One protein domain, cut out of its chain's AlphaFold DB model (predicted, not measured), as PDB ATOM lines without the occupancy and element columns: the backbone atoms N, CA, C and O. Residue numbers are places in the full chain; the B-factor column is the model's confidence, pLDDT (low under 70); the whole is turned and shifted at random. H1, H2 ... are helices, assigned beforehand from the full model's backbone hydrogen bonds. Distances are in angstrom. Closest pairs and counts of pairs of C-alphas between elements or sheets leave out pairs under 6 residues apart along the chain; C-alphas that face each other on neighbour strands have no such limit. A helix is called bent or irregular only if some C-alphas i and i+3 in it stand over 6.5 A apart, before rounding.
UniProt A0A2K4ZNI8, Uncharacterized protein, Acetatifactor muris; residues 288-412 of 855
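This is residues 288 to 412 of the 855 residues of an uncharacterized protein of Acetatifactor muris (UniProt A0A2K4ZNI8). One long helix, H8, makes one side of the domain, with H1 and the short H6 packed along it and running opposite ways to it. H5 stands crosswise to H8 and H1, with H3 beside it, and H4 packs on H3 and the start of H5, on the side away from H8. The printed part has 125 residues with eight named helices, H1 to H8 in order along the chain, and no named strand; the class is all helix. It is compact, with a radius of gyration of the C-alphas of 14.8 A, and spans 44 by 40 by 25 A.

After residues 288 to 295, H1 takes residues 296 to 308, 18.1 A long, from C-alpha 296 at (-56.934, 31.628, -50.248). H2 is residues 311 to 315, H3 residues 321 to 331, 15.5 A long, and H4 residues 337 to 344. H4 is neither bent nor irregular, but only just: C-alphas 340 and 343 are 6.2 A apart. H5, residues 353 to 366, is 19.1 A long and irregular, with C-alphas 359 and 362 7.6 A apart. H6 is residues 368 to 373 and H7 residues 377 to 380. H8, residues 384 to 412, is 42.2 A long and ends with C-alpha 412 at (-57.551, 27.947, -69.662).

H5 is the hub, touching H1, H3, H4 and H8. Its residues 362 to 366 alone touch H8, about perpendicular at 88 degrees; the closest C-alphas, of Ala 365 and Ala 398, are 4.8 A apart. H5 and H3 touch at a shallow tilt of 26 degrees, the same way, closest at Ser 321 and Pro 353, C-alphas 6.4 A apart. H3 and H4 touch at a steep tilt of 48 degrees, opposite ways, closest at Leu 329 and Ile 337, C-alphas 6.6 A apart. H1 and H8 touch at a shallow tilt of 23 degrees, opposite ways, closest at Phe 301 and Cys 397, C-alphas 4.7 A apart. H6 touches residues 391 to 398 of H8 alone, at a shallow tilt of 16 degrees, opposite ways; the closest C-alphas, of Ile 368 and Lys 395, are 6.5 A apart. H2 is near H3, and H7 near H8. H4 and H8 are apart. Every O i to N i+4 pair is within hydrogen-bond range in H1, H2, H3, H6 and H8, against 2 of 4 in H4 and 8 of 10 in H5; H7 is too short for such a pair.

The two C-alphas farthest apart, of Asn 317 and Asn 412, are 45.3 A apart. The printed part has no cut and no long link; the link from H4 to H5, 8 residues, is short, and the others are tight. The mean pLDDT of the printed part is 86.1, with residues 288 to 294 and 406 to 412 under 70.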
ATOM      1  N   GLU A 288     -50.975  40.098 -60.492       53.94
ATOM      2  CA  GLU A 288     -50.659  40.414 -61.904       53.94
ATOM      3  C   GLU A 288     -50.155  39.194 -62.694       53.94
ATOM      4  O   GLU A 288     -50.560  39.026 -63.838       53.94
ATOM      5  N   ASP A 289     -49.390  38.312 -62.049       56.22
ATOM      6  CA  ASP A 289     -48.863  37.048 -62.586       56.22
ATOM      7  C   ASP A 289     -49.855  35.871 -62.547       56.22
ATOM      8  O   ASP A 289     -49.534  34.780 -63.006       56.22
ATOM      9  N   MET A 290     -51.053  36.076 -61.989       60.50
ATOM     10  CA  MET A 290     -52.100  35.060 -61.841       60.50
ATOM     11  C   MET A 290     -51.653  33.808 -61.066       60.50
ATOM     12  O   MET A 290     -52.218  32.726 -61.239       60.50
ATOM     13  N   SER A 291     -50.647  33.953 -60.195       65.44
ATOM     14  CA  SER A 291     -50.055  32.840 -59.458       65.44
ATOM     15  C   SER A 291     -51.039  32.208 -58.473       65.44
ATOM     16  O   SER A 291     -51.566  32.867 -57.565       65.44
ATOM     17  N   ALA A 292     -51.219  30.890 -58.607       64.56
ATOM     18  CA  ALA A 292     -52.006  30.068 -57.690       64.56
ATOM     19  C   ALA A 292     -51.468  30.120 -56.245       64.56
ATOM     20  O   ALA A 292     -52.246  29.958 -55.303       64.56
ATOM     21  N   ALA A 293     -50.177  30.418 -56.053       66.00
ATOM     22  CA  ALA A 293     -49.519  30.470 -54.744       66.00
ATOM     23  C   ALA A 293     -50.034  31.602 -53.830       66.00
ATOM     24  O   ALA A 293     -49.894  31.536 -52.610       66.00
ATOM     25  N   SER A 294     -50.687  32.618 -54.400       68.56
ATOM     26  CA  SER A 294     -51.207  33.782 -53.665       68.56
ATOM     27  C   SER A 294     -52.689  33.670 -53.265       68.56
ATOM     28  O   SER A 294     -53.269  34.599 -52.696       68.56
ATOM     29  N   THR A 295     -53.318  32.527 -53.552       73.81
ATOM     30  CA  THR A 295     -54.753  32.285 -53.338       73.81
ATOM     31  C   THR A 295     -55.111  31.987 -51.880       73.81
ATOM     32  O   THR A 295     -54.259  31.670 -51.043       73.81
ATOM     33  N   VAL A 296     -56.413  32.047 -51.563       75.94
ATOM     34  CA  VAL A 296     -56.934  31.628 -50.248       75.94
ATOM     35  C   VAL A 296     -56.614  30.155 -49.994       75.94
ATOM     36  O   VAL A 296     -56.117  29.832 -48.922       75.94
ATOM     37  N   LYS A 297     -56.796  29.278 -50.993       81.31
ATOM     38  CA  LYS A 297     -56.475  27.847 -50.873       81.31
ATOM     39  C   LYS A 297     -54.988  27.596 -50.648       81.31
ATOM     40  O   LYS A 297     -54.647  26.816 -49.765       81.31
ATOM     41  N   ALA A 298     -54.103  28.299 -51.358       84.12
ATOM     42  CA  ALA A 298     -52.662  28.216 -51.114       84.12
ATOM     43  C   ALA A 298     -52.288  28.692 -49.702       84.12
ATOM     44  O   ALA A 298     -51.478  28.067 -49.016       84.12
ATOM     45  N   THR A 299     -52.930  29.764 -49.230       84.38
ATOM     46  CA  THR A 299     -52.739  30.285 -47.871       84.38
ATOM     47  C   THR A 299     -53.230  29.295 -46.813       84.38
ATOM     48  O   THR A 299     -52.531  29.044 -45.829       84.38
ATOM     49  N   ASP A 300     -54.413  28.709 -46.998       86.94
ATOM     50  CA  ASP A 300     -54.984  27.704 -46.099       86.94
ATOM     51  C   ASP A 300     -54.126  26.441 -46.065       86.94
ATOM     52  O   ASP A 300     -53.824  25.938 -44.980       86.94
ATOM     53  N   PHE A 301     -53.649  25.992 -47.228       91.94
ATOM     54  CA  PHE A 301     -52.715  24.881 -47.344       91.94
ATOM     55  C   PHE A 301     -51.399  25.160 -46.619       91.94
ATOM     56  O   PHE A 301     -51.000  24.371 -45.760       91.94
ATOM     57  N   SER A 302     -50.768  26.309 -46.873       91.12
ATOM     58  CA  SER A 302     -49.550  26.711 -46.168       91.12
ATOM     59  C   SER A 302     -49.781  26.731 -44.653       91.12
ATOM     60  O   SER A 302     -49.049  26.090 -43.898       91.12
ATOM     61  N   ASN A 303     -50.862  27.360 -44.185       91.31
ATOM     62  CA  ASN A 303     -51.218  27.404 -42.766       91.31
ATOM     63  C   ASN A 303     -51.442  26.010 -42.160       91.31
ATOM     64  O   ASN A 303     -51.035  25.762 -41.021       91.31
ATOM     65  N   ALA A 304     -52.100  25.104 -42.884       93.62
ATOM     66  CA  ALA A 304     -52.294  23.723 -42.459       93.62
ATOM     67  C   ALA A 304     -50.958  22.974 -42.372       93.62
ATOM     68  O   ALA A 304     -50.726  22.258 -41.397       93.62
ATOM     69  N   LEU A 305     -50.039  23.220 -43.307       94.81
ATOM     70  CA  LEU A 305     -48.694  22.652 -43.300       94.81
ATOM     71  C   LEU A 305     -47.882  23.139 -42.094       94.81
ATOM     72  O   LEU A 305     -47.363  22.325 -41.331       94.81
ATOM     73  N   TYR A 306     -47.868  24.446 -41.821       93.56
ATOM     74  CA  TYR A 306     -47.245  25.000 -40.612       93.56
ATOM     75  C   TYR A 306     -47.825  24.386 -39.322       93.56
ATOM     76  O   TYR A 306     -47.086  24.143 -38.362       93.56
ATOM     77  N   LYS A 307     -49.134  24.094 -39.286       94.12
ATOM     78  CA  LYS A 307     -49.780  23.414 -38.150       94.12
ATOM     79  C   LYS A 307     -49.385  21.943 -38.046       94.12
ATOM     80  O   LYS A 307     -49.123  21.497 -36.929       94.12
ATOM     81  N   ALA A 308     -49.316  21.207 -39.155       93.69
ATOM     82  CA  ALA A 308     -48.887  19.806 -39.181       93.69
ATOM     83  C   ALA A 308     -47.457  19.644 -38.638       93.69
ATOM     84  O   ALA A 308     -47.192  18.754 -37.834       93.69
ATOM     85  N   PHE A 309     -46.571  20.586 -38.965       94.75
ATOM     86  CA  PHE A 309     -45.209  20.650 -38.426       94.75
ATOM     87  C   PHE A 309     -45.123  21.187 -36.991       94.75
ATOM     88  O   PHE A 309     -44.029  21.269 -36.436       94.75
ATOM     89  N   ASN A 310     -46.251  21.578 -36.391       93.62
ATOM     90  CA  ASN A 310     -46.328  22.247 -35.093       93.62
ATOM     91  C   ASN A 310     -45.366  23.446 -34.975       93.62
ATOM     92  O   ASN A 310     -44.725  23.672 -33.943       93.62
ATOM     93  N   TYR A 311     -45.244  24.208 -36.066       92.19
ATOM     94  CA  TYR A 311     -44.201  25.211 -36.235       92.19
ATOM     95  C   TYR A 311     -44.177  26.245 -35.110       92.19
ATOM     96  O   TYR A 311     -43.107  26.539 -34.595       92.19
ATOM     97  N   SER A 312     -45.332  26.772 -34.690       88.06
ATOM     98  CA  SER A 312     -45.389  27.825 -33.666       88.06
ATOM     99  C   SER A 312     -44.733  27.413 -32.348       88.06
ATOM    100  O   SER A 312     -44.032  28.218 -31.738       88.06
ATOM    101  N   GLU A 313     -44.901  26.154 -31.934       89.00
ATOM    102  CA  GLU A 313     -44.334  25.665 -30.675       89.00
ATOM    103  C   GLU A 313     -42.909  25.159 -30.813       89.00
ATOM    104  O   GLU A 313     -42.092  25.353 -29.907       89.00
ATOM    105  N   ARG A 314     -42.547  24.603 -31.971       88.50
ATOM    106  CA  ARG A 314     -41.143  24.307 -32.277       88.50
ATOM    107  C   ARG A 314     -40.323  25.596 -32.413       88.50
ATOM    108  O   ARG A 314     -39.177  25.630 -31.970       88.50
ATOM    109  N   TYR A 315     -40.911  26.672 -32.935       87.50
ATOM    110  CA  TYR A 315     -40.262  27.974 -33.105       87.50
ATOM    111  C   TYR A 315     -39.803  28.573 -31.781       87.50
ATOM    112  O   TYR A 315     -38.663  29.022 -31.651       87.50
ATOM    113  N   ASN A 316     -40.639  28.465 -30.747       85.25
ATOM    114  CA  ASN A 316     -40.284  28.864 -29.385       85.25
ATOM    115  C   ASN A 316     -39.080  28.082 -28.815       85.25
ATOM    116  O   ASN A 316     -38.459  28.530 -27.851       85.25
ATOM    117  N   ASN A 317     -38.722  26.952 -29.432       83.81
ATOM    118  CA  ASN A 317     -37.601  26.088 -29.072       83.81
ATOM    119  C   ASN A 317     -36.434  26.146 -30.079       83.81
ATOM    120  O   ASN A 317     -35.557  25.285 -30.049       83.81
ATOM    121  N   GLY A 318     -36.391  27.172 -30.936       85.75
ATOM    122  CA  GLY A 318     -35.275  27.432 -31.851       85.75
ATOM    123  C   GLY A 318     -35.413  26.821 -33.245       85.75
ATOM    124  O   GLY A 318     -34.466  26.921 -34.017       85.75
ATOM    125  N   TYR A 319     -36.559  26.222 -33.576       90.50
ATOM    126  CA  TYR A 319     -36.860  25.747 -34.928       90.50
ATOM    127  C   TYR A 319     -37.251  26.912 -35.843       90.50
ATOM    128  O   TYR A 319     -38.166  27.674 -35.542       90.50
ATOM    129  N   SER A 320     -36.564  27.079 -36.961       91.75
ATOM    130  CA  SER A 320     -36.798  28.177 -37.895       91.75
ATOM    131  C   SER A 320     -37.646  27.749 -39.094       91.75
ATOM    132  O   SER A 320     -37.848  26.568 -39.366       91.75
ATOM    133  N   SER A 321     -38.143  28.723 -39.856       90.50
ATOM    134  CA  SER A 321     -38.800  28.459 -41.142       90.50
ATOM    135  C   SER A 321     -37.837  27.874 -42.185       90.50
ATOM    136  O   SER A 321     -38.283  27.232 -43.129       90.50
ATOM    137  N   GLU A 322     -36.528  28.102 -42.022       94.44
ATOM    138  CA  GLU A 322     -35.490  27.468 -42.841       94.44
ATOM    139  C   GLU A 322     -35.416  25.965 -42.537       94.44
ATOM    140  O   GLU A 322     -35.360  25.153 -43.457       94.44
ATOM    141  N   ASP A 323     -35.484  25.583 -41.257       94.31
ATOM    142  CA  ASP A 323     -35.480  24.174 -40.843       94.31
ATOM    143  C   ASP A 323     -36.697  23.424 -41.401       94.31
ATOM    144  O   ASP A 323     -36.558  22.301 -41.884       94.31
ATOM    145  N   LEU A 324     -37.869  24.068 -41.408       94.62
ATOM    146  CA  LEU A 324     -39.084  23.528 -42.025       94.62
ATOM    147  C   LEU A 324     -38.903  23.271 -43.522       94.62
ATOM    148  O   LEU A 324     -39.201  22.175 -43.993       94.62
ATOM    149  N   ALA A 325     -38.372  24.242 -44.267       95.94
ATOM    150  CA  ALA A 325     -38.132  24.079 -45.698       95.94
ATOM    151  C   ALA A 325     -37.123  22.962 -45.996       95.94
ATOM    152  O   ALA A 325     -37.337  22.153 -46.895       95.94
ATOM    153  N   ARG A 326     -36.059  22.850 -45.193       96.00
ATOM    154  CA  ARG A 326     -35.069  21.770 -45.317       96.00
ATOM    155  C   ARG A 326     -35.663  20.394 -45.016       96.00
ATOM    156  O   ARG A 326     -35.339  19.437 -45.717       96.00
ATOM    157  N   GLU A 327     -36.518  20.276 -43.997       95.00
ATOM    158  CA  GLU A 327     -37.240  19.032 -43.698       95.00
ATOM    159  C   GLU A 327     -38.167  18.639 -44.860       95.00
ATOM    160  O   GLU A 327     -38.174  17.474 -45.255       95.00
ATOM    161  N   ILE A 328     -38.869  19.602 -45.467       96.06
ATOM    162  CA  ILE A 328     -39.709  19.373 -46.652       96.06
ATOM    163  C   ILE A 328     -38.877  18.910 -47.852       96.06
ATOM    164  O   ILE A 328     -39.172  17.858 -48.411       96.06
ATOM    165  N   LEU A 329     -37.818  19.637 -48.228       95.62
ATOM    166  CA  LEU A 329     -36.958  19.279 -49.366       95.62
ATOM    167  C   LEU A 329     -36.358  17.880 -49.212       95.62
ATOM    168  O   LEU A 329     -36.268  17.120 -50.174       95.62
ATOM    169  N   LYS A 330     -35.991  17.515 -47.980       94.94
ATOM    170  CA  LYS A 330     -35.525  16.167 -47.664       94.94
ATOM    171  C   LYS A 330     -36.608  15.116 -47.907       94.94
ATOM    172  O   LYS A 330     -36.305  14.068 -48.470       94.94
ATOM    173  N   SER A 331     -37.844  15.377 -47.488       92.56
ATOM    174  CA  SER A 331     -38.979  14.475 -47.726       92.56
ATOM    175  C   SER A 331     -39.344  14.358 -49.208       92.56
ATOM    176  O   SER A 331     -39.817  13.306 -49.624       92.56
ATOM    177  N   LEU A 332     -39.069  15.396 -50.003       88.44
ATOM    178  CA  LEU A 332     -39.196  15.385 -51.465       88.44
ATOM    179  C   LEU A 332     -38.039  14.657 -52.177       88.44
ATOM    180  O   LEU A 332     -38.049  14.539 -53.397       88.44
ATOM    181  N   GLY A 333     -37.030  14.166 -51.446       88.56
ATOM    182  CA  GLY A 333     -35.904  13.433 -52.033       88.56
ATOM    183  C   GLY A 333     -34.858  14.313 -52.727       88.56
ATOM    184  O   GLY A 333     -34.096  13.815 -53.549       88.56
ATOM    185  N   ILE A 334     -34.789  15.610 -52.406       90.06
ATOM    186  CA  ILE A 334     -33.775  16.520 -52.958       90.06
ATOM    187  C   ILE A 334     -32.399  16.188 -52.350       90.06
ATOM    188  O   ILE A 334     -32.176  16.368 -51.152       90.06
ATOM    189  N   ASP A 335     -31.451  15.753 -53.186       85.00
ATOM    190  CA  ASP A 335     -30.122  15.301 -52.742       85.00
ATOM    191  C   ASP A 335     -29.218  16.435 -52.220       85.00
ATOM    192  O   ASP A 335     -28.492  16.263 -51.238       85.00
ATOM    193  N   ASN A 336     -29.232  17.606 -52.868       91.88
ATOM    194  CA  ASN A 336     -28.368  18.739 -52.516       91.88
ATOM    195  C   ASN A 336     -29.174  19.924 -51.970       91.88
ATOM    196  O   ASN A 336     -29.292  20.968 -52.612       91.88
ATOM    197  N   ILE A 337     -29.707  19.745 -50.760       94.25
ATOM    198  CA  ILE A 337     -30.559  20.730 -50.078       94.25
ATOM    199  C   ILE A 337     -29.850  22.081 -49.915       94.25
ATOM    200  O   ILE A 337     -30.475  23.113 -50.108       94.25
ATOM    201  N   ASP A 338     -28.553  22.104 -49.589       93.69
ATOM    202  CA  ASP A 338     -27.833  23.369 -49.379       93.69
ATOM    203  C   ASP A 338     -27.784  24.223 -50.644       93.69
ATOM    204  O   ASP A 338     -28.057  25.418 -50.577       93.69
ATOM    205  N   LYS A 339     -27.492  23.599 -51.792       93.06
ATOM    206  CA  LYS A 339     -27.493  24.284 -53.087       93.06
ATOM    207  C   LYS A 339     -28.893  24.764 -53.462       93.06
ATOM    208  O   LYS A 339     -29.038  25.863 -53.981       93.06
ATOM    209  N   GLU A 340     -29.908  23.947 -53.202       94.44
ATOM    210  CA  GLU A 340     -31.293  24.298 -53.517       94.44
ATOM    211  C   GLU A 340     -31.776  25.493 -52.685       94.44
ATOM    212  O   GLU A 340     -32.391  26.424 -53.202       94.44
ATOM    213  N   MET A 341     -31.398  25.523 -51.405       95.44
ATOM    214  CA  MET A 341     -31.764  26.591 -50.481       95.44
ATOM    215  C   MET A 341     -31.176  27.957 -50.861       95.44
ATOM    216  O   MET A 341     -31.761  28.967 -50.475       95.44
ATOM    217  N   GLU A 342     -30.080  28.027 -51.635       94.00
ATOM    218  CA  GLU A 342     -29.463  29.295 -52.077       94.00
ATOM    219  C   GLU A 342     -30.457  30.214 -52.810       94.00
ATOM    220  O   GLU A 342     -30.361  31.436 -52.683       94.00
ATOM    221  N   LYS A 343     -31.451  29.644 -53.511       94.44
ATOM    222  CA  LYS A 343     -32.500  30.383 -54.238       94.44
ATOM    223  C   LYS A 343     -33.368  31.259 -53.330       94.44
ATOM    224  O   LYS A 343     -33.916  32.265 -53.773       94.44
ATOM    225  N   PHE A 344     -33.492  30.888 -52.057       95.81
ATOM    226  CA  PHE A 344     -34.470  31.467 -51.133       95.81
ATOM    227  C   PHE A 344     -33.855  32.466 -50.153       95.81
ATOM    228  O   PHE A 344     -34.502  32.863 -49.184       95.81
ATOM    229  N   PHE A 345     -32.614  32.897 -50.387       94.69
ATOM    230  CA  PHE A 345     -31.965  33.954 -49.615       94.69
ATOM    231  C   PHE A 345     -31.919  35.252 -50.413       94.69
ATOM    232  O   PHE A 345     -31.541  35.281 -51.581       94.69
ATOM    233  N   ASN A 346     -32.271  36.362 -49.766       92.94
ATOM    234  CA  ASN A 346     -32.107  37.677 -50.380       92.94
ATOM    235  C   ASN A 346     -30.629  38.109 -50.422       92.94
ATOM    236  O   ASN A 346     -29.765  37.493 -49.802       92.94
ATOM    237  N   GLU A 347     -30.339  39.233 -51.084       91.50
ATOM    238  CA  GLU A 347     -28.973  39.779 -51.221       91.50
ATOM    239  C   GLU A 347     -28.247  40.024 -49.882       91.50
ATOM    240  O   GLU A 347     -27.020  40.083 -49.835       91.50
ATOM    241  N   ASN A 348     -28.994  40.162 -48.781       91.50
ATOM    242  CA  ASN A 348     -28.455  40.362 -47.436       91.50
ATOM    243  C   ASN A 348     -28.275  39.045 -46.653       91.50
ATOM    244  O   ASN A 348     -27.897  39.084 -45.481       91.50
ATOM    245  N   GLY A 349     -28.548  37.892 -47.271       90.25
ATOM    246  CA  GLY A 349     -28.415  36.567 -46.665       90.25
ATOM    247  C   GLY A 349     -29.554  36.183 -45.721       90.25
ATOM    248  O   GLY A 349     -29.363  35.316 -44.872       90.25
ATOM    249  N   TYR A 350     -30.732  36.811 -45.829       91.25
ATOM    250  CA  TYR A 350     -31.911  36.412 -45.052       91.25
ATOM    251  C   TYR A 350     -32.806  35.473 -45.853       91.25
ATOM    252  O   TYR A 350     -33.248  35.833 -46.948       91.25
ATOM    253  N   TYR A 351     -33.129  34.323 -45.260       93.62
ATOM    254  CA  TYR A 351     -34.087  33.366 -45.805       93.62
ATOM    255  C   TYR A 351     -35.477  33.999 -45.971       93.62
ATOM    256  O   TYR A 351     -35.942  34.728 -45.089       93.62
ATOM    257  N   GLN A 352     -36.125  33.729 -47.104       94.00
ATOM    258  CA  GLN A 352     -37.439  34.235 -47.487       94.00
ATOM    259  C   GLN A 352     -38.432  33.066 -47.587       94.00
ATOM    260  O   GLN A 352     -38.481  32.389 -48.614       94.00
ATOM    261  N   PRO A 353     -39.259  32.829 -46.549       88.44
ATOM    262  CA  PRO A 353     -40.199  31.707 -46.534       88.44
ATOM    263  C   PRO A 353     -41.222  31.751 -47.669       88.44
ATOM    264  O   PRO A 353     -41.599  30.706 -48.184       88.44
ATOM    265  N   ASN A 354     -41.649  32.953 -48.067       87.00
ATOM    266  CA  ASN A 354     -42.608  33.116 -49.156       87.00
ATOM    267  C   ASN A 354     -42.003  32.683 -50.494       87.00
ATOM    268  O   ASN A 354     -42.667  31.975 -51.224       87.00
ATOM    269  N   TRP A 355     -40.734  33.004 -50.774       90.81
ATOM    270  CA  TRP A 355     -40.085  32.584 -52.026       90.81
ATOM    271  C   TRP A 355     -39.975  31.065 -52.133       90.81
ATOM    272  O   TRP A 355     -40.167  30.509 -53.206       90.81
ATOM    273  N   PHE A 356     -39.692  30.393 -51.014       92.81
ATOM    274  CA  PHE A 356     -39.698  28.935 -50.967       92.81
ATOM    275  C   PHE A 356     -41.091  28.371 -51.240       92.81
ATOM    276  O   PHE A 356     -41.233  27.469 -52.055       92.81
ATOM    277  N   PHE A 357     -42.118  28.896 -50.565       88.38
ATOM    278  CA  PHE A 357     -43.485  28.427 -50.774       88.38
ATOM    279  C   PHE A 357     -43.982  28.716 -52.191       88.38
ATOM    280  O   PHE A 357     -44.544  27.816 -52.792       88.38
ATOM    281  N   ASP A 358     -43.745  29.903 -52.743       85.25
ATOM    282  CA  ASP A 358     -44.170  30.257 -54.101       85.25
ATOM    283  C   ASP A 358     -43.560  29.308 -55.151       85.25
ATOM    284  O   ASP A 358     -44.248  28.915 -56.089       85.25
ATOM    285  N   GLU A 359     -42.306  28.883 -54.958       89.12
ATOM    286  CA  GLU A 359     -41.619  27.923 -55.833       89.12
ATOM    287  C   GLU A 359     -42.111  26.478 -55.628       89.12
ATOM    288  O   GLU A 359     -42.319  25.739 -56.589       89.12
ATOM    289  N   TYR A 360     -42.280  26.048 -54.372       91.38
ATOM    290  CA  TYR A 360     -42.477  24.635 -54.034       91.38
ATOM    291  C   TYR A 360     -43.917  24.242 -53.694       91.38
ATOM    292  O   TYR A 360     -44.173  23.052 -53.533       91.38
ATOM    293  N   VAL A 361     -44.870  25.171 -53.576       89.25
ATOM    294  CA  VAL A 361     -46.247  24.871 -53.128       89.25
ATOM    295  C   VAL A 361     -46.903  23.760 -53.954       89.25
ATOM    296  O   VAL A 361     -47.543  22.878 -53.384       89.25
ATOM    297  N   ASP A 362     -46.673  23.742 -55.267       88.44
ATOM    298  CA  ASP A 362     -47.184  22.712 -56.173       88.44
ATOM    299  C   ASP A 362     -46.588  21.335 -55.888       88.44
ATOM    300  O   ASP A 362     -47.309  20.344 -55.774       88.44
ATOM    301  N   GLU A 363     -45.266  21.277 -55.758       91.50
ATOM    302  CA  GLU A 363     -44.538  20.036 -55.524       91.50
ATOM    303  C   GLU A 363     -44.831  19.480 -54.125       91.50
ATOM    304  O   GLU A 363     -44.997  18.275 -53.943       91.50
ATOM    305  N   ILE A 364     -44.979  20.363 -53.134       93.75
ATOM    306  CA  ILE A 364     -45.381  20.015 -51.770       93.75
ATOM    307  C   ILE A 364     -46.796  19.434 -51.769       93.75
ATOM    308  O   ILE A 364     -47.021  18.411 -51.124       93.75
ATOM    309  N   ALA A 365     -47.748  20.058 -52.472       86.62
ATOM    310  CA  ALA A 365     -49.124  19.573 -52.532       86.62
ATOM    311  C   ALA A 365     -49.209  18.190 -53.197       86.62
ATOM    312  O   ALA A 365     -49.811  17.279 -52.630       86.62
ATOM    313  N   LYS A 366     -48.541  18.000 -54.345       89.31
ATOM    314  CA  LYS A 366     -48.497  16.715 -55.073       89.31
ATOM    315  C   LYS A 366     -47.879  15.582 -54.254       89.31
ATOM    316  O   LYS A 366     -48.297  14.437 -54.374       89.31
ATOM    317  N   ASN A 367     -46.902  15.902 -53.407       90.94
ATOM    318  CA  ASN A 367     -46.160  14.927 -52.608       90.94
ATOM    319  C   ASN A 367     -46.496  15.014 -51.111       90.94
ATOM    320  O   ASN A 367     -45.679  14.643 -50.258       90.94
ATOM    321  N   ILE A 368     -47.694  15.494 -50.762       93.69
ATOM    322  CA  ILE A 368     -48.066  15.738 -49.364       93.69
ATOM    323  C   ILE A 368     -48.011  14.461 -48.513       93.69
ATOM    324  O   ILE A 368     -47.677  14.516 -47.329       93.69
ATOM    325  N   ASP A 369     -48.254  13.294 -49.111       87.88
ATOM    326  CA  ASP A 369     -48.111  12.003 -48.437       87.88
ATOM    327  C   ASP A 369     -46.663  11.711 -48.038       87.88
ATOM    328  O   ASP A 369     -46.415  11.319 -46.901       87.88
ATOM    329  N   ALA A 370     -45.687  11.952 -48.916       89.56
ATOM    330  CA  ALA A 370     -44.274  11.755 -48.588       89.56
ATOM    331  C   ALA A 370     -43.838  12.669 -47.431       89.56
ATOM    332  O   ALA A 370     -43.158  12.235 -46.500       89.56
ATOM    333  N   ILE A 371     -44.297  13.924 -47.453       91.81
ATOM    334  CA  ILE A 371     -44.003  14.919 -46.418       91.81
ATOM    335  C   ILE A 371     -44.650  14.532 -45.086       91.81
ATOM    336  O   ILE A 371     -43.984  14.551 -44.054       91.81
ATOM    337  N   THR A 372     -45.930  14.162 -45.094       90.62
ATOM    338  CA  THR A 372     -46.669  13.813 -43.871       90.62
ATOM    339  C   THR A 372     -46.235  12.471 -43.283       90.62
ATOM    340  O   THR A 372     -46.141  12.361 -42.063       90.62
ATOM    341  N   ASN A 373     -45.867  11.487 -44.109       90.25
ATOM    342  CA  ASN A 373     -45.340  10.190 -43.661       90.25
ATOM    343  C   ASN A 373     -43.950  10.296 -43.012       90.25
ATOM    344  O   ASN A 373     -43.559   9.418 -42.245       90.25
ATOM    345  N   ALA A 374     -43.197  11.361 -43.304       90.12
ATOM    346  CA  ALA A 374     -41.932  11.648 -42.633       90.12
ATOM    347  C   ALA A 374     -42.118  12.235 -41.216       90.12
ATOM    348  O   ALA A 374     -41.147  12.333 -40.457       90.12
ATOM    349  N   LEU A 375     -43.344  12.620 -40.846       91.94
ATOM    350  CA  LEU A 375     -43.683  13.161 -39.533       91.94
ATOM    351  C   LEU A 375     -44.190  12.070 -38.584       91.94
ATOM    352  O   LEU A 375     -44.753  11.057 -38.987       91.94
ATOM    353  N   SER A 376     -44.033  12.315 -37.286       92.25
ATOM    354  CA  SER A 376     -44.676  11.536 -36.226       92.25
ATOM    355  C   SER A 376     -45.110  12.466 -35.101       92.25
ATOM    356  O   SER A 376     -44.466  13.499 -34.886       92.25
ATOM    357  N   TYR A 377     -46.156  12.088 -34.358       90.44
ATOM    358  CA  TYR A 377     -46.650  12.863 -33.212       90.44
ATOM    359  C   TYR A 377     -45.531  13.165 -32.196       90.44
ATOM    360  O   TYR A 377     -45.435  14.285 -31.695       90.44
ATOM    361  N   GLU A 378     -44.611  12.214 -31.978       91.31
ATOM    362  CA  GLU A 378     -43.436  12.385 -31.115       91.31
ATOM    363  C   GLU A 378     -42.472  13.461 -31.642       91.31
ATOM    364  O   GLU A 378     -42.040  14.331 -30.885       91.31
ATOM    365  N   ASN A 379     -42.149  13.430 -32.941       88.94
ATOM    366  CA  ASN A 379     -41.159  14.327 -33.545       88.94
ATOM    367  C   ASN A 379     -41.653  15.775 -33.624       88.94
ATOM    368  O   ASN A 379     -40.855  16.707 -33.498       88.94
ATOM    369  N   VAL A 380     -42.958  15.973 -33.821       91.19
ATOM    370  CA  VAL A 380     -43.563  17.314 -33.859       91.19
ATOM    371  C   VAL A 380     -44.081  17.778 -32.491       91.19
ATOM    372  O   VAL A 380     -44.496  18.930 -32.353       91.19
ATOM    373  N   GLY A 381     -44.015  16.923 -31.465       91.12
ATOM    374  CA  GLY A 381     -44.391  17.252 -30.089       91.12
ATOM    375  C   GLY A 381     -45.888  17.505 -29.914       91.12
ATOM    376  O   GLY A 381     -46.268  18.491 -29.282       91.12
ATOM    377  N   LEU A 382     -46.721  16.651 -30.509       92.19
ATOM    378  CA  LEU A 382     -48.180  16.693 -30.425       92.19
ATOM    379  C   LEU A 382     -48.728  15.419 -29.776       92.19
ATOM    380  O   LEU A 382     -48.090  14.369 -29.812       92.19
ATOM    381  N   GLU A 383     -49.933  15.512 -29.217       93.44
ATOM    382  CA  GLU A 383     -50.718  14.327 -28.861       93.44
ATOM    383  C   GLU A 383     -51.174  13.601 -30.137       93.44
ATOM    384  O   GLU A 383     -51.423  14.245 -31.157       93.44
ATOM    385  N   GLU A 384     -51.295  12.273 -30.081       87.31
ATOM    386  CA  GLU A 384     -51.582  11.412 -31.244       87.31
ATOM    387  C   GLU A 384     -52.862  11.836 -31.988       87.31
ATOM    388  O   GLU A 384     -52.801  12.144 -33.177       87.31
ATOM    389  N   ASP A 385     -53.979  12.003 -31.273       86.56
ATOM    390  CA  ASP A 385     -55.252  12.450 -31.861       86.56
ATOM    391  C   ASP A 385     -55.146  13.843 -32.517       86.56
ATOM    392  O   ASP A 385     -55.774  14.130 -33.539       86.56
ATOM    393  N   GLU A 386     -54.375  14.758 -31.924       89.88
ATOM    394  CA  GLU A 386     -54.189  16.106 -32.471       89.88
ATOM    395  C   GLU A 386     -53.297  16.081 -33.717       89.88
ATOM    396  O   GLU A 386     -53.557  16.805 -34.683       89.88
ATOM    397  N   PHE A 387     -52.268  15.235 -33.708       90.75
ATOM    398  CA  PHE A 387     -51.401  14.990 -34.849       90.75
ATOM    399  C   PHE A 387     -52.196  14.427 -36.029       90.75
ATOM    400  O   PHE A 387     -52.173  15.031 -37.101       90.75
ATOM    401  N   GLU A 388     -52.964  13.353 -35.832       82.44
ATOM    402  CA  GLU A 388     -53.768  12.733 -36.894       82.44
ATOM    403  C   GLU A 388     -54.746  13.729 -37.533       82.44
ATOM    404  O   GLU A 388     -54.799  13.854 -38.756       82.44
ATOM    405  N   ASN A 389     -55.448  14.525 -36.720       81.19
ATOM    406  CA  ASN A 389     -56.361  15.556 -37.221       81.19
ATOM    407  C   ASN A 389     -55.645  16.636 -38.047       81.19
ATOM    408  O   ASN A 389     -56.173  17.100 -39.062       81.19
ATOM    409  N   ARG A 390     -54.439  17.053 -37.638       87.94
ATOM    410  CA  ARG A 390     -53.639  18.034 -38.389       87.94
ATOM    411  C   ARG A 390     -53.094  17.446 -39.694       87.94
ATOM    412  O   ARG A 390     -53.058  18.174 -40.684       87.94
ATOM    413  N   ILE A 391     -52.727  16.161 -39.716       90.69
ATOM    414  CA  ILE A 391     -52.322  15.448 -40.938       90.69
ATOM    415  C   ILE A 391     -53.493  15.336 -41.922       90.69
ATOM    416  O   ILE A 391     -53.323  15.657 -43.093       90.69
ATOM    417  N   LEU A 392     -54.688  14.958 -41.459       78.62
ATOM    418  CA  LEU A 392     -55.888  14.947 -42.306       78.62
ATOM    419  C   LEU A 392     -56.176  16.341 -42.876       78.62
ATOM    420  O   LEU A 392     -56.305  16.500 -44.083       78.62
ATOM    421  N   THR A 393     -56.155  17.370 -42.022       82.62
ATOM    422  CA  THR A 393     -56.422  18.755 -42.443       82.62
ATOM    423  C   THR A 393     -55.448  19.237 -43.520       82.62
ATOM    424  O   THR A 393     -55.870  19.894 -44.470       82.62
ATOM    425  N   VAL A 394     -54.142  18.962 -43.391       86.88
ATOM    426  CA  VAL A 394     -53.169  19.410 -44.401       86.88
ATOM    427  C   VAL A 394     -53.322  18.656 -45.721       86.88
ATOM    428  O   VAL A 394     -53.162  19.281 -46.767       86.88
ATOM    429  N   LYS A 395     -53.693  17.369 -45.697       81.56
ATOM    430  CA  LYS A 395     -54.002  16.605 -46.915       81.56
ATOM    431  C   LYS A 395     -55.248  17.145 -47.614       81.56
ATOM    432  O   LYS A 395     -55.194  17.396 -48.812       81.56
ATOM    433  N   ASP A 396     -56.311  17.428 -46.862       79.62
ATOM    434  CA  ASP A 396     -57.532  18.036 -47.405       79.62
ATOM    435  C   ASP A 396     -57.249  19.418 -48.020       79.62
ATOM    436  O   ASP A 396     -57.733  19.733 -49.105       79.62
ATOM    437  N   CYS A 397     -56.425  20.246 -47.362       76.12
ATOM    438  CA  CYS A 397     -56.051  21.554 -47.908       76.12
ATOM    439  C   CYS A 397     -55.139  21.439 -49.141       76.12
ATOM    440  O   CYS A 397     -55.269  22.250 -50.055       76.12
ATOM    441  N   ALA A 398     -54.231  20.455 -49.176       78.75
ATOM    442  CA  ALA A 398     -53.397  20.176 -50.346       78.75
ATOM    443  C   ALA A 398     -54.262  19.776 -51.545       78.75
ATOM    444  O   ALA A 398     -54.094  20.331 -52.628       78.75
ATOM    445  N   GLN A 399     -55.230  18.880 -51.334       74.69
ATOM    446  CA  GLN A 399     -56.165  18.466 -52.374       74.69
ATOM    447  C   GLN A 399     -57.010  19.647 -52.858       74.69
ATOM    448  O   GLN A 399     -57.065  19.892 -54.052       74.69
ATOM    449  N   ALA A 400     -57.566  20.456 -51.951       74.12
ATOM    450  CA  ALA A 400     -58.339  21.639 -52.330       74.12
ATOM    451  C   ALA A 400     -57.519  22.672 -53.130       74.12
ATOM    452  O   ALA A 400     -58.066  23.381 -53.975       74.12
ATOM    453  N   TYR A 401     -56.212  22.780 -52.866       77.81
ATOM    454  CA  TYR A 401     -55.301  23.599 -53.665       77.81
ATOM    455  C   TYR A 401     -55.074  23.013 -55.070       77.81
ATOM    456  O   TYR A 401     -55.099  23.760 -56.049       77.81
ATOM    457  N   LEU A 402     -54.893  21.693 -55.182       76.12
ATOM    458  CA  LEU A 402     -54.758  21.006 -56.472       76.12
ATOM    459  C   LEU A 402     -56.053  21.090 -57.293       76.12
ATOM    460  O   LEU A 402     -55.995  21.492 -58.449       76.12
ATOM    461  N   ASP A 403     -57.216  20.856 -56.682       70.12
ATOM    462  CA  ASP A 403     -58.531  20.958 -57.333       70.12
ATOM    463  C   ASP A 403     -58.777  22.365 -57.906       70.12
ATOM    464  O   ASP A 403     -59.309  22.534 -59.007       70.12
ATOM    465  N   MET A 404     -58.358  23.403 -57.171       74.44
ATOM    466  CA  MET A 404     -58.397  24.788 -57.643       74.44
ATOM    467  C   MET A 404     -57.507  24.976 -58.878       74.44
ATOM    468  O   MET A 404     -57.943  25.586 -59.856       74.44
ATOM    469  N   LYS A 405     -56.270  24.465 -58.855       74.12
ATOM    470  CA  LYS A 405     -55.359  24.544 -60.004       74.12
ATOM    471  C   LYS A 405     -55.891  23.798 -61.219       74.12
ATOM    472  O   LYS A 405     -55.802  24.330 -62.324       74.12
ATOM    473  N   ASP A 406     -56.466  22.622 -61.019       67.56
ATOM    474  CA  ASP A 406     -57.082  21.840 -62.088       67.56
ATOM    475  C   ASP A 406     -58.257  22.612 -62.693       67.56
ATOM    476  O   ASP A 406     -58.344  22.757 -63.911       67.56
ATOM    477  N   SER A 407     -59.095  23.232 -61.859       64.44
ATOM    478  CA  SER A 407     -60.191  24.099 -62.315       64.44
ATOM    479  C   SER A 407     -59.688  25.295 -63.137       64.44
ATOM    480  O   SER A 407     -60.265  25.634 -64.170       64.44
ATOM    481  N   MET A 408     -58.579  25.920 -62.722       68.81
ATOM    482  CA  MET A 408     -57.928  26.993 -63.483       68.81
ATOM    483  C   MET A 408     -57.358  26.493 -64.820       68.81
ATOM    484  O   MET A 408     -57.493  27.190 -65.827       68.81
ATOM    485  N   SER A 409     -56.748  25.301 -64.841       69.56
ATOM    486  CA  SER A 409     -56.238  24.666 -66.064       69.56
ATOM    487  C   SER A 409     -57.371  24.382 -67.041       69.56
ATOM    488  O   SER A 409     -57.295  24.798 -68.192       69.56
ATOM    489  N   ILE A 410     -58.471  23.790 -66.570       63.38
ATOM    490  CA  ILE A 410     -59.658  23.472 -67.378       63.38
ATOM    491  C   ILE A 410     -60.264  24.736 -68.003       63.38
ATOM    492  O   ILE A 410     -60.646  24.733 -69.180       63.38
ATOM    493  N   ALA A 411     -60.339  25.836 -67.247       66.12
ATOM    494  CA  ALA A 411     -60.808  27.115 -67.773       66.12
ATOM    495  C   ALA A 411     -59.865  27.651 -68.867       66.12
ATOM    496  O   ALA A 411     -60.327  28.128 -69.905       66.12
ATOM    497  N   ASN A 412     -58.548  27.531 -68.676       68.12
ATOM    498  CA  ASN A 412     -57.551  27.947 -69.662       68.12
ATOM    499  C   ASN A 412     -57.574  27.068 -70.926       68.12
ATOM    500  O   ASN A 412     -57.565  27.590 -72.037       68.12
TER     501      ASN A 412